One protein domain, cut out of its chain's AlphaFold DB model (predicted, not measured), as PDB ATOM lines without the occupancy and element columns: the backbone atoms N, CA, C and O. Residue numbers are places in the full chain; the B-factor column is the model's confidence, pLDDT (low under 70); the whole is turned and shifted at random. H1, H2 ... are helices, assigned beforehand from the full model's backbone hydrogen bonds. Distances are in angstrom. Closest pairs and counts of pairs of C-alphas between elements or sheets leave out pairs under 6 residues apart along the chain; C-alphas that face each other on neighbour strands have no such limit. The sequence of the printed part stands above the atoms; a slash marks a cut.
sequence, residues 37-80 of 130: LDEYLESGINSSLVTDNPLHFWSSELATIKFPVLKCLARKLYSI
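This is residues 37 to 80 of the 130 residues of the protein "Hypothetical protein" of Rotaria magnacalcarata (UniProt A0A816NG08). Three short helices, H2, H3 and H4, gather in a small cluster with turns between them, while H1 sits to one side near Leu 70 of H4, and a long link, residues 43 to 53, arcs from H1 round to H2. The printed part has 44 residues with four named helices, H1 to H4 in chain order, and no named strand: all helix. It is compact, with a radius of gyration of the C-alphas of 10.1 A and spans of 25 by 23 by 18 A.

H1, residues 37 to 42, is apart from H2, residues 54 to 59, and from H3, residues 61 to 66. H1 is close to but not clearly touching H4, residues 68 to 78; their closest C-alphas, Leu 37 and Leu 70, are 7.2 A apart. H2 and H3 are close but not clearly touching, about perpendicular at 84 degrees; their closest C-alphas, Phe 57 and Ala 63, are 6.6 A apart. H2 and H4 touch, with C-alphas of Trp 58 and Lys 71 closest at 5.7 A, a steep tilt of 40 degrees, opposite ways. In H1, H2, H3 and H4 every O i to N i+4 pair is within hydrogen-bond range.

H1 begins at C-alpha 37, (37.968, 43.252, -21.384). H4, 15.6 A long, ends at C-alpha 78, (27.539, 35.512, -32.297).

The C-alphas farthest apart, Glu 42 and Ile 80, are 26.1 A apart. The printed part has no cut. Residues 44 to 51 have pLDDT under 70.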
ATOM      1  N   LEU A  37      37.328  43.250 -20.077       87.75
ATOM      2  CA  LEU A  37      37.968  43.252 -21.384       87.75
ATOM      3  C   LEU A  37      39.490  43.134 -21.275       87.75
ATOM      4  O   LEU A  37      40.070  42.289 -21.953       87.75
ATOM      5  N   ASP A  38      40.120  43.937 -20.418       88.38
ATOM      6  CA  ASP A  38      41.569  43.892 -20.210       88.38
ATOM      7  C   ASP A  38      41.979  42.522 -19.666       88.38
ATOM      8  O   ASP A  38      42.870  41.873 -20.211       88.38
ATOM      9  N   GLU A  39      41.239  42.002 -18.681       87.94
ATOM     10  CA  GLU A  39      41.468  40.662 -18.143       87.94
ATOM     11  C   GLU A  39      41.289  39.572 -19.214       87.94
ATOM     12  O   GLU A  39      42.052  38.607 -19.255       87.94
ATOM     13  N   TYR A  40      40.302  39.703 -20.105       86.81
ATOM     14  CA  TYR A  40      40.107  38.767 -21.212       86.81
ATOM     15  C   TYR A  40      41.293  38.788 -22.185       86.81
ATOM     16  O   TYR A  40      41.800  37.721 -22.544       86.81
ATOM     17  N   LEU A  41      41.765  39.978 -22.567       86.31
ATOM     18  CA  LEU A  41      42.889  40.160 -23.488       86.31
ATOM     19  C   LEU A  41      44.218  39.680 -22.884       86.31
ATOM     20  O   LEU A  41      44.998  39.016 -23.568       86.31
ATOM     21  N   GLU A  42      44.452  39.949 -21.599       85.81
ATOM     22  CA  GLU A  42      45.655  39.532 -20.868       85.81
ATOM     23  C   GLU A  42      45.646  38.049 -20.493       85.81
ATOM     24  O   GLU A  42      46.703  37.423 -20.419       85.81
ATOM     25  N   SER A  43      44.463  37.455 -20.286       76.88
ATOM     26  CA  SER A  43      44.343  36.047 -19.883       76.88
ATOM     27  C   SER A  43      44.909  35.064 -20.903       76.88
ATOM     28  O   SER A  43      45.064  33.888 -20.568       76.88
ATOM     29  N   GLY A  44      45.213  35.536 -22.122       69.12
ATOM     30  CA  GLY A  44      45.904  34.764 -23.146       69.12
ATOM     31  C   GLY A  44      45.231  33.417 -23.343       69.12
ATOM     32  O   GLY A  44      45.918  32.399 -23.278       69.12
ATOM     33  N   ILE A  45      43.891  33.417 -23.467       68.88
ATOM     34  CA  ILE A  45      43.062  32.207 -23.545       68.88
ATOM     35  C   ILE A  45      43.723  31.268 -24.539       68.88
ATOM     36  O   ILE A  45      43.727  31.513 -25.746       68.88
ATOM     37  N   ASN A  46      44.360  30.239 -23.982       58.81
ATOM     38  CA  ASN A  46      45.258  29.398 -24.742       58.81
ATOM     39  C   ASN A  46      44.485  28.799 -25.911       58.81
ATOM     40  O   ASN A  46      43.339  28.377 -25.752       58.81
ATOM     41  N   SER A  47      45.133  28.709 -27.071       57.16
ATOM     42  CA  SER A  47      44.563  28.085 -28.271       57.16
ATOM     43  C   SER A  47      44.031  26.662 -28.021       57.16
ATOM     44  O   SER A  47      43.259  26.156 -28.822       57.16
ATOM     45  N   SER A  48      44.415  26.024 -26.911       56.59
ATOM     46  CA  SER A  48      43.916  24.734 -26.423       56.59
ATOM     47  C   SER A  48      42.534  24.773 -25.745       56.59
ATOM     48  O   SER A  48      41.887  23.734 -25.658       56.59
ATOM     49  N   LEU A  49      42.060  25.935 -25.279       57.62
ATOM     50  CA  LEU A  49      40.684  26.156 -24.797       57.62
ATOM     51  C   LEU A  49      39.747  26.650 -25.908       57.62
ATOM     52  O   LEU A  49      38.526  26.636 -25.742       57.62
ATOM     53  N   VAL A  50      40.312  27.089 -27.036       61.22
ATOM     54  CA  VAL A  50      39.560  27.421 -28.244       61.22
ATOM     55  C   VAL A  50      39.122  26.109 -28.889       61.22
ATOM     56  O   VAL A  50      39.810  25.526 -29.717       61.22
ATOM     57  N   THR A  51      37.964  25.609 -28.472       62.12
ATOM     58  CA  THR A  51      37.225  24.606 -29.244       62.12
ATOM     59  C   THR A  51      36.868  25.176 -30.618       62.12
ATOM     60  O   THR A  51      36.666  26.386 -30.726       62.12
ATOM     61  N   ASP A  52      36.668  24.322 -31.630       70.31
ATOM     62  CA  ASP A  52      36.255  24.726 -32.994       70.31
ATOM     63  C   ASP A  52      35.069  25.710 -33.018       70.31
ATOM     64  O   ASP A  52      34.911  26.493 -33.954       70.31
ATOM     65  N   ASN A  53      34.226  25.685 -31.979       82.62
ATOM     66  CA  ASN A  53      33.119  26.612 -31.806       82.62
ATOM     67  C   ASN A  53      33.314  27.524 -30.569       82.62
ATOM     68  O   ASN A  53      33.225  27.040 -29.434       82.62
ATOM     69  N   PRO A  54      33.486  28.850 -30.752       84.88
ATOM     70  CA  PRO A  54      33.691  29.801 -29.653       84.88
ATOM     71  C   PRO A  54      32.490  29.896 -28.699       84.88
ATOM     72  O   PRO A  54      32.640  30.331 -27.556       84.88
ATOM     73  N   LEU A  55      31.297  29.460 -29.121       86.19
ATOM     74  CA  LEU A  55      30.107  29.440 -28.270       86.19
ATOM     75  C   LEU A  55      30.252  28.498 -27.073       86.19
ATOM     76  O   LEU A  55      29.635  28.760 -26.042       86.19
ATOM     77  N   HIS A  56      31.055  27.434 -27.165       87.12
ATOM     78  CA  HIS A  56      31.275  26.531 -26.031       87.12
ATOM     79  C   HIS A  56      32.035  27.217 -24.902       87.12
ATOM     80  O   HIS A  56      31.618  27.120 -23.749       87.12
ATOM     81  N   PHE A  57      33.079  27.980 -25.235       86.62
ATOM     82  CA  PHE A  57      33.803  28.782 -24.254       86.62
ATOM     83  C   PHE A  57      32.853  29.751 -23.541       86.62
ATOM     84  O   PHE A  57      32.742  29.712 -22.317       86.62
ATOM     85  N   TRP A  58      32.090  30.547 -24.296       88.62
ATOM     86  CA  TRP A  58      31.149  31.518 -23.722       88.62
ATOM     87  C   TRP A  58      29.973  30.871 -22.979       88.62
ATOM     88  O   TRP A  58      29.362  31.498 -22.111       88.62
ATOM     89  N   SER A  59      29.654  29.613 -23.279       87.56
ATOM     90  CA  SER A  59      28.633  28.845 -22.560       87.56
ATOM     91  C   SER A  59      29.160  28.190 -21.285       87.56
ATOM     92  O   SER A  59      28.348  27.829 -20.441       87.56
ATOM     93  N   SER A  60      30.478  28.077 -21.110       86.88
ATOM     94  CA  SER A  60      31.081  27.443 -19.936       86.88
ATOM     95  C   SER A  60      30.790  28.190 -18.630       86.88
ATOM     96  O   SER A  60      30.611  29.414 -18.603       86.88
ATOM     97  N   GLU A  61      30.798  27.451 -17.520       85.12
ATOM     98  CA  GLU A  61      30.681  28.023 -16.173       85.12
ATOM     99  C   GLU A  61      31.816  29.010 -15.881       85.12
ATOM    100  O   GLU A  61      31.588  30.085 -15.327       85.12
ATOM    101  N   LEU A  62      33.027  28.708 -16.360       85.06
ATOM    102  CA  LEU A  62      34.197  29.567 -16.191       85.06
ATOM    103  C   LEU A  62      33.984  30.951 -16.815       85.06
ATOM    104  O   LEU A  62      34.209  31.959 -16.150       85.06
ATOM    105  N   ALA A  63      33.497  31.018 -18.057       85.19
ATOM    106  CA  ALA A  63      33.210  32.297 -18.709       85.19
ATOM    107  C   ALA A  63      32.040  33.042 -18.045       85.19
ATOM    108  O   ALA A  63      32.032  34.268 -18.020       85.19
ATOM    109  N   THR A  64      31.070  32.320 -17.475       86.75
ATOM    110  CA  THR A  64      29.932  32.920 -16.751       86.75
ATOM    111  C   THR A  64      30.373  33.635 -15.484       86.75
ATOM    112  O   THR A  64      29.905  34.736 -15.207       86.75
ATOM    113  N   ILE A  65      31.265  33.004 -14.723       86.31
ATOM    114  CA  ILE A  65      31.744  33.527 -13.443       86.31
ATOM    115  C   ILE A  65      32.772  34.638 -13.674       86.31
ATOM    116  O   ILE A  65      32.763  35.647 -12.971       86.31
ATOM    117  N   LYS A  66      33.656  34.454 -14.661       85.62
ATOM    118  CA  LYS A  66      34.790  35.348 -14.902       85.62
ATOM    119  C   LYS A  66      34.422  36.580 -15.735       85.62
ATOM    120  O   LYS A  66      34.889  37.669 -15.427       85.62
ATOM    121  N   PHE A  67      33.557  36.417 -16.739       88.94
ATOM    122  CA  PHE A  67      33.240  37.447 -17.736       88.94
ATOM    123  C   PHE A  67      31.721  37.607 -17.948       88.94
ATOM    124  O   PHE A  67      31.216  37.337 -19.045       88.94
ATOM    125  N   PRO A  68      30.941  37.990 -16.920       89.19
ATOM    126  CA  PRO A  68      29.484  38.058 -17.029       89.19
ATOM    127  C   PRO A  68      28.999  39.082 -18.070       89.19
ATOM    128  O   PRO A  68      28.049  38.796 -18.811       89.19
ATOM    129  N   VAL A  69      29.644  40.251 -18.177       90.38
ATOM    130  CA  VAL A  69      29.264  41.291 -19.149       90.38
ATOM    131  C   VAL A  69      29.734  40.898 -20.545       90.38
ATOM    132  O   VAL A  69      28.942  40.914 -21.497       90.38
ATOM    133  N   LEU A  70      30.987  40.457 -20.665       90.25
ATOM    134  CA  LEU A  70      31.560  40.012 -21.937       90.25
ATOM    135  C   LEU A  70      30.807  38.807 -22.520       90.25
ATOM    136  O   LEU A  70      30.548  38.771 -23.721       90.25
ATOM    137  N   LYS A  71      30.336  37.871 -21.685       90.81
ATOM    138  CA  LYS A  71      29.476  36.753 -22.109       90.81
ATOM    139  C   LYS A  71      28.153  37.232 -22.698       90.81
ATOM    140  O   LYS A  71      27.703  36.703 -23.718       90.81
ATOM    141  N   CYS A  72      27.508  38.219 -22.074       90.62
ATOM    142  CA  CYS A  72      26.268  38.796 -22.593       90.62
ATOM    143  C   CYS A  72      26.491  39.429 -23.975       90.62
ATOM    144  O   CYS A  72      25.709  39.204 -24.904       90.62
ATOM    145  N   LEU A  73      27.592  40.166 -24.130       92.56
ATOM    146  CA  LEU A  73      27.981  40.786 -25.391       92.56
ATOM    147  C   LEU A  73      28.338  39.744 -26.461       92.56
ATOM    148  O   LEU A  73      27.814  39.810 -27.571       92.56
ATOM    149  N   ALA A  74      29.134  38.733 -26.115       91.44
ATOM    150  CA  ALA A  74      29.500  37.640 -27.009       91.44
ATOM    151  C   ALA A  74      28.259  36.925 -27.559       91.44
ATOM    152  O   ALA A  74      28.146  36.722 -28.765       91.44
ATOM    153  N   ARG A  75      27.269  36.617 -26.707       91.12
ATOM    154  CA  ARG A  75      26.001  36.013 -27.152       91.12
ATOM    155  C   ARG A  75      25.270  36.867 -28.187       91.12
ATOM    156  O   ARG A  75      24.717  36.315 -29.132       91.12
ATOM    157  N   LYS A  76      25.267  38.193 -28.020       92.25
ATOM    158  CA  LYS A  76      24.653  39.111 -28.991       92.25
ATOM    159  C   LYS A  76      25.439  39.129 -30.298       92.25
ATOM    160  O   LYS A  76      24.833  38.983 -31.354       92.25
ATOM    161  N   LEU A  77      26.763  39.228 -30.237       93.25
ATOM    162  CA  LEU A  77      27.609  39.259 -31.431       93.25
ATOM    163  C   LEU A  77      27.504  37.968 -32.249       93.25
ATOM    164  O   LEU A  77      27.236  38.024 -33.444       93.25
ATOM    165  N   TYR A  78      27.622  36.804 -31.607       90.31
ATOM    166  CA  TYR A  78      27.539  35.512 -32.297       90.31
ATOM    167  C   TYR A  78      26.122  35.137 -32.756       90.31
ATOM    168  O   TYR A  78      25.964  34.195 -33.530       90.31
ATOM    169  N   SER A  79      25.086  35.852 -32.305       90.94
ATOM    170  CA  SER A  79      23.723  35.670 -32.824       90.94
ATOM    171  C   SER A  79      23.514  36.302 -34.204       90.94
ATOM    172  O   SER A  79      22.548  35.969 -34.891       90.94
ATOM    173  N   ILE A  80      24.417  37.196 -34.620       92.62
ATOM    174  CA  ILE A  80      24.340  37.879 -35.907       92.62
ATOM    175  C   ILE A  80      24.847  36.921 -36.994       92.62
ATOM    176  O   ILE A  80      25.994  36.471 -36.933       92.62
TER     177      ILE A  80